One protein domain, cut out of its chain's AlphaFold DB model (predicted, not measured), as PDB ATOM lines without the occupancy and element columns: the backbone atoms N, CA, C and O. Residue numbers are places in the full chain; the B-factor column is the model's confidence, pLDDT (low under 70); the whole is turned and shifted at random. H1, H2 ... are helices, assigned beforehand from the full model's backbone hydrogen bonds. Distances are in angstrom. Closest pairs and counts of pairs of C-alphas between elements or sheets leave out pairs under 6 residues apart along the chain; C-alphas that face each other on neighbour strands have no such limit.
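Overview. This is residues 194 to 243 of the 345 residues of an uncharacterized protein of Meira miltonrushii (UniProt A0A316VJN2). A long straight helix, H1, meets a much shorter helix, H2, near its last turns, and the two make an open L. The free part of H1, residues 194 to 215, sticks out as a long arm and makes most of the length. The printed part has 50 residues with two named helices, H1 then H2, and no named strand; its class is all helix. It is extended, with a radius of gyration of the C-alphas of 16.2 A and spans of 50 by 24 by 14 A.

Arrangement. H1, residues 194 to 222, and H2, residues 228 to 238, only just touch, with 3 pairs of C-alphas within 8 A. H1 touches H2 with residues 219 to 220 alone; the closest C-alphas, of Cys 220 and Leu 231, are 6.4 A apart. The two run the same way at a steep tilt of 66 degrees. In H1 and H2 every O i to N i+4 pair is within hydrogen-bond range.

Along the chain. H1 begins at C-alpha 194, (12.420, -45.505, 23.334), and is 41.9 A long from first to last C-alpha. H2 measures 15.0 A likewise and ends at C-alpha 238, (12.086, -17.245, 58.747).

Size, cuts and confidence. The C-alphas farthest apart, of Val 195 and Ser 242, are 50.5 A apart. The printed part has no cut, and the link from H1 to H2 is tight. Residues 236 to 243, of which 236 to 238 belong to H2, stand free. Residues 239 to 243 of the model have pLDDT under 70.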
ATOM      1  N   VAL A 194      13.486 -46.294  22.703       76.12
ATOM      2  CA  VAL A 194      12.420 -45.505  23.334       76.12
ATOM      3  C   VAL A 194      12.009 -46.092  24.689       76.12
ATOM      4  O   VAL A 194      11.809 -45.355  25.651       76.12
ATOM      5  N   VAL A 195      11.930 -47.419  24.800       75.12
ATOM      6  CA  VAL A 195      11.544 -48.107  26.044       75.12
ATOM      7  C   VAL A 195      12.641 -47.958  27.104       75.12
ATOM      8  O   VAL A 195      12.337 -47.715  28.272       75.12
ATOM      9  N   MET A 196      13.909 -48.014  26.692       78.56
ATOM     10  CA  MET A 196      15.059 -47.725  27.557       78.56
ATOM     11  C   MET A 196      15.036 -46.284  28.083       78.56
ATOM     12  O   MET A 196      15.221 -46.071  29.282       78.56
ATOM     13  N   ALA A 197      14.736 -45.302  27.228       75.38
ATOM     14  CA  ALA A 197      14.633 -43.903  27.642       75.38
ATOM     15  C   ALA A 197      13.511 -43.680  28.671       75.38
ATOM     16  O   ALA A 197      13.724 -43.014  29.685       75.38
ATOM     17  N   ILE A 198      12.337 -44.289  28.466       81.88
ATOM     18  CA  ILE A 198      11.210 -44.188  29.409       81.88
ATOM     19  C   ILE A 198      11.578 -44.799  30.769       81.88
ATOM     20  O   ILE A 198      11.320 -44.188  31.809       81.88
ATOM     21  N   LYS A 199      12.230 -45.969  30.780       84.88
ATOM     22  CA  LYS A 199      12.713 -46.597  32.021       84.88
ATOM     23  C   LYS A 199      13.747 -45.718  32.732       84.88
ATOM     24  O   LYS A 199      13.640 -45.519  33.941       84.88
ATOM     25  N   ALA A 200      14.698 -45.147  31.993       78.50
ATOM     26  CA  ALA A 200      15.717 -44.256  32.545       78.50
ATOM     27  C   ALA A 200      15.107 -42.985  33.163       78.50
ATOM     28  O   ALA A 200      15.483 -42.604  34.270       78.50
ATOM     29  N   ILE A 201      14.113 -42.376  32.505       80.00
ATOM     30  CA  ILE A 201      13.377 -41.221  33.045       80.00
ATOM     31  C   ILE A 201      12.636 -41.599  34.332       80.00
ATOM     32  O   ILE A 201      12.672 -40.841  35.306       80.00
ATOM     33  N   GLY A 202      11.998 -42.772  34.371       82.56
ATOM     34  CA  GLY A 202      11.324 -43.269  35.572       82.56
ATOM     35  C   GLY A 202      12.283 -43.420  36.755       82.56
ATOM     36  O   GLY A 202      12.001 -42.927  37.848       82.56
ATOM     37  N   ILE A 203      13.453 -44.022  36.521       76.50
ATOM     38  CA  ILE A 203      14.491 -44.199  37.549       76.50
ATOM     39  C   ILE A 203      15.033 -42.842  38.013       76.50
ATOM     40  O   ILE A 203      15.108 -42.595  39.216       76.50
ATOM     41  N   ALA A 204      15.355 -41.940  37.083       74.69
ATOM     42  CA  ALA A 204      15.848 -40.604  37.411       74.69
ATOM     43  C   ALA A 204      14.835 -39.813  38.256       74.69
ATOM     44  O   ALA A 204      15.198 -39.218  39.269       74.69
ATOM     45  N   THR A 205      13.551 -39.874  37.895       78.00
ATOM     46  CA  THR A 205      12.470 -39.223  38.652       78.00
ATOM     47  C   THR A 205      12.339 -39.818  40.054       78.00
ATOM     48  O   THR A 205      12.170 -39.077  41.022       78.00
ATOM     49  N   GLY A 206      12.486 -41.140  40.187       83.00
ATOM     50  CA  GLY A 206      12.510 -41.821  41.481       83.00
ATOM     51  C   GLY A 206      13.666 -41.360  42.370       83.00
ATOM     52  O   GLY A 206      13.446 -41.030  43.534       83.00
ATOM     53  N   ILE A 207      14.881 -41.256  41.819       77.75
ATOM     54  CA  ILE A 207      16.063 -40.777  42.556       77.75
ATOM     55  C   ILE A 207      15.863 -39.330  43.017       77.75
ATOM     56  O   ILE A 207      16.118 -39.020  44.179       77.75
ATOM     57  N   VAL A 208      15.355 -38.458  42.141       77.31
ATOM     58  CA  VAL A 208      15.045 -37.064  42.494       77.31
ATOM     59  C   VAL A 208      13.971 -37.003  43.585       77.31
ATOM     60  O   VAL A 208      14.117 -36.232  44.533       77.31
ATOM     61  N   GLY A 209      12.933 -37.837  43.504       80.06
ATOM     62  CA  GLY A 209      11.886 -37.927  44.525       80.06
ATOM     63  C   GLY A 209      12.436 -38.331  45.894       80.06
ATOM     64  O   GLY A 209      12.168 -37.653  46.886       80.06
ATOM     65  N   ILE A 210      13.270 -39.375  45.942       81.19
ATOM     66  CA  ILE A 210      13.917 -39.843  47.179       81.19
ATOM     67  C   ILE A 210      14.865 -38.772  47.730       81.19
ATOM     68  O   ILE A 210      14.814 -38.469  48.920       81.19
ATOM     69  N   ALA A 211      15.692 -38.152  46.884       78.38
ATOM     70  CA  ALA A 211      16.613 -37.095  47.300       78.38
ATOM     71  C   ALA A 211      15.872 -35.873  47.865       78.38
ATOM     72  O   ALA A 211      16.285 -35.301  48.877       78.38
ATOM     73  N   THR A 212      14.747 -35.502  47.250       76.69
ATOM     74  CA  THR A 212      13.886 -34.416  47.733       76.69
ATOM     75  C   THR A 212      13.275 -34.781  49.082       76.69
ATOM     76  O   THR A 212      13.336 -33.984  50.012       76.69
ATOM     77  N   TRP A 213      12.761 -36.005  49.229       87.25
ATOM     78  CA  TRP A 213      12.192 -36.485  50.489       87.25
ATOM     79  C   TRP A 213      13.227 -36.511  51.624       87.25
ATOM     80  O   TRP A 213      12.964 -36.006  52.712       87.25
ATOM     81  N   VAL A 214      14.443 -36.996  51.356       85.31
ATOM     82  CA  VAL A 214      15.553 -36.974  52.326       85.31
ATOM     83  C   VAL A 214      15.941 -35.541  52.693       85.31
ATOM     84  O   VAL A 214      16.167 -35.249  53.864       85.31
ATOM     85  N   SER A 215      15.989 -34.627  51.721       78.31
ATOM     86  CA  SER A 215      16.296 -33.211  51.976       78.31
ATOM     87  C   SER A 215      15.248 -32.559  52.878       78.31
ATOM     88  O   SER A 215      15.592 -31.802  53.786       78.31
ATOM     89  N   ILE A 216      13.976 -32.891  52.659       78.81
ATOM     90  CA  ILE A 216      12.852 -32.448  53.480       78.81
ATOM     91  C   ILE A 216      12.977 -32.991  54.914       78.81
ATOM     92  O   ILE A 216      12.854 -32.229  55.870       78.81
ATOM     93  N   GLU A 217      13.289 -34.277  55.079       83.44
ATOM     94  CA  GLU A 217      13.483 -34.906  56.392       83.44
ATOM     95  C   GLU A 217      14.668 -34.290  57.158       83.44
ATOM     96  O   GLU A 217      14.583 -34.026  58.361       83.44
ATOM     97  N   ILE A 218      15.772 -33.994  56.463       82.12
ATOM     98  CA  ILE A 218      16.921 -33.285  57.044       82.12
ATOM     99  C   ILE A 218      16.508 -31.879  57.482       82.12
ATOM    100  O   ILE A 218      16.835 -31.479  58.599       82.12
ATOM    101  N   ALA A 219      15.765 -31.141  56.651       78.31
ATOM    102  CA  ALA A 219      15.272 -29.812  57.003       78.31
ATOM    103  C   ALA A 219      14.362 -29.852  58.243       78.31
ATOM    104  O   ALA A 219      14.533 -29.029  59.145       78.31
ATOM    105  N   CYS A 220      13.472 -30.846  58.342       84.94
ATOM    106  CA  CYS A 220      12.654 -31.079  59.534       84.94
ATOM    107  C   CYS A 220      13.512 -31.320  60.779       84.94
ATOM    108  O   CYS A 220      13.284 -30.688  61.810       84.94
ATOM    109  N   ARG A 221      14.538 -32.180  60.693       88.19
ATOM    110  CA  ARG A 221      15.433 -32.465  61.831       88.19
ATOM    111  C   ARG A 221      16.255 -31.256  62.254       88.19
ATOM    112  O   ARG A 221      16.378 -31.002  63.447       88.19
ATOM    113  N   VAL A 222      16.794 -30.501  61.297       85.06
ATOM    114  CA  VAL A 222      17.583 -29.290  61.578       85.06
ATOM    115  C   VAL A 222      16.723 -28.231  62.264       85.06
ATOM    116  O   VAL A 222      17.172 -27.599  63.218       85.06
ATOM    117  N   LEU A 223      15.473 -28.071  61.825       86.12
ATOM    118  CA  LEU A 223      14.546 -27.088  62.383       86.12
ATOM    119  C   LEU A 223      13.772 -27.602  63.610       86.12
ATOM    120  O   LEU A 223      12.981 -26.848  64.172       86.12
ATOM    121  N   HIS A 224      14.018 -28.844  64.048       93.69
ATOM    122  CA  HIS A 224      13.278 -29.516  65.128       93.69
ATOM    123  C   HIS A 224      11.757 -29.516  64.921       93.69
ATOM    124  O   HIS A 224      10.970 -29.437  65.864       93.69
ATOM    125  N   VAL A 225      11.343 -29.629  63.667       94.12
ATOM    126  CA  VAL A 225       9.947 -29.598  63.258       94.12
ATOM    127  C   VAL A 225       9.426 -31.024  63.114       94.12
ATOM    128  O   VAL A 225      10.049 -31.846  62.440       94.12
ATOM    129  N   LYS A 226       8.273 -31.324  63.723       89.31
ATOM    130  CA  LYS A 226       7.677 -32.673  63.662       89.31
ATOM    131  C   LYS A 226       6.765 -32.890  62.455       89.31
ATOM    132  O   LYS A 226       6.585 -34.035  62.057       89.31
ATOM    133  N   ASN A 227       6.198 -31.824  61.884       90.38
ATOM    134  CA  ASN A 227       5.198 -31.908  60.815       90.38
ATOM    135  C   ASN A 227       5.553 -31.008  59.618       90.38
ATOM    136  O   ASN A 227       6.086 -29.916  59.794       90.38
ATOM    137  N   MET A 228       5.193 -31.425  58.398       81.81
ATOM    138  CA  MET A 228       5.376 -30.621  57.172       81.81
ATOM    139  C   MET A 228       4.749 -29.229  57.261       81.81
ATOM    140  O   MET A 228       5.358 -28.259  56.816       81.81
ATOM    141  N   ASP A 229       3.570 -29.117  57.865       88.12
ATOM    142  CA  ASP A 229       2.874 -27.834  57.984       88.12
ATOM    143  C   ASP A 229       3.657 -26.846  58.858       88.12
ATOM    144  O   ASP A 229       3.819 -25.681  58.501       88.12
ATOM    145  N   GLU A 230       4.254 -27.339  59.945       90.44
ATOM    146  CA  GLU A 230       5.121 -26.553  60.825       90.44
ATOM    147  C   GLU A 230       6.445 -26.199  60.123       90.44
ATOM    148  O   GLU A 230       7.008 -25.133  60.369       90.44
ATOM    149  N   LEU A 231       6.922 -27.021  59.176       86.69
ATOM    150  CA  LEU A 231       8.118 -26.714  58.381       86.69
ATOM    151  C   LEU A 231       7.815 -25.552  57.441       86.69
ATOM    152  O   LEU A 231       8.618 -24.627  57.326       86.69
ATOM    153  N   ILE A 232       6.653 -25.589  56.789       84.69
ATOM    154  CA  ILE A 232       6.189 -24.517  55.910       84.69
ATOM    155  C   ILE A 232       5.979 -23.238  56.723       84.69
ATOM    156  O   ILE A 232       6.427 -22.179  56.285       84.69
ATOM    157  N   GLU A 233       5.379 -23.316  57.911       88.75
ATOM    158  CA  GLU A 233       5.181 -22.179  58.819       88.75
ATOM    159  C   GLU A 233       6.515 -21.592  59.322       88.75
ATOM    160  O   GLU A 233       6.725 -20.374  59.304       88.75
ATOM    161  N   LYS A 234       7.481 -22.438  59.693       85.44
ATOM    162  CA  LYS A 234       8.834 -22.015  60.090       85.44
ATOM    163  C   LYS A 234       9.603 -21.407  58.922       85.44
ATOM    164  O   LYS A 234      10.171 -20.334  59.075       85.44
ATOM    165  N   LEU A 235       9.573 -22.010  57.736       79.69
ATOM    166  CA  LEU A 235      10.197 -21.435  56.539       79.69
ATOM    167  C   LEU A 235       9.548 -20.105  56.148       79.69
ATOM    168  O   LEU A 235      10.247 -19.157  55.802       79.69
ATOM    169  N   THR A 236       8.222 -19.996  56.235       80.25
ATOM    170  CA  THR A 236       7.519 -18.748  55.904       80.25
ATOM    171  C   THR A 236       7.667 -17.661  56.961       80.25
ATOM    172  O   THR A 236       7.542 -16.491  56.589       80.25
ATOM    173  N   SER A 237       7.947 -18.010  58.221       84.25
ATOM    174  CA  SER A 237       8.266 -17.056  59.296       84.25
ATOM    175  C   SER A 237       9.742 -16.649  59.318       84.25
ATOM    176  O   SER A 237      10.037 -15.495  59.624       84.25
ATOM    177  N   ILE A 238      10.657 -17.546  58.936       77.62
ATOM    178  CA  ILE A 238      12.086 -17.245  58.747       77.62
ATOM    179  C   ILE A 238      12.287 -16.298  57.564       77.62
ATOM    180  O   ILE A 238      13.173 -15.453  57.624       77.62
ATOM    181  N   VAL A 239      11.464 -16.398  56.513       64.50
ATOM    182  CA  VAL A 239      11.435 -15.403  55.433       64.50
ATOM    183  C   VAL A 239      10.750 -14.139  55.964       64.50
ATOM    184  O   VAL A 239       9.517 -14.122  56.066       64.50
ATOM    185  N   PRO A 240      11.497 -13.065  56.285       56.19
ATOM    186  CA  PRO A 240      10.927 -11.893  56.927       56.19
ATOM    187  C   PRO A 240       9.831 -11.309  56.036       56.19
ATOM    188  O   PRO A 240      10.033 -11.053  54.848       56.19
ATOM    189  N   ALA A 241       8.648 -11.054  56.600       60.09
ATOM    190  CA  ALA A 241       7.575 -10.372  55.873       60.09
ATOM    191  C   ALA A 241       8.010  -8.977  55.372       60.09
ATOM    192  O   ALA A 241       7.465  -8.478  54.387       60.09
ATOM    193  N   SER A 242       9.034  -8.381  55.999       51.53
ATOM    194  CA  SER A 242       9.688  -7.143  55.560       51.53
ATOM    195  C   SER A 242      10.503  -7.290  54.266       51.53
ATOM    196  O   SER A 242      10.704  -6.293  53.579       51.53
ATOM    197  N   GLU A 243      10.900  -8.505  53.870       49.47
ATOM    198  CA  GLU A 243      11.645  -8.785  52.631       49.47
ATOM    199  C   GLU A 243      10.766  -9.324  51.489       49.47
ATOM    200  O   GLU A 243      11.197  -9.346  50.333       49.47
TER     201      GLU A 243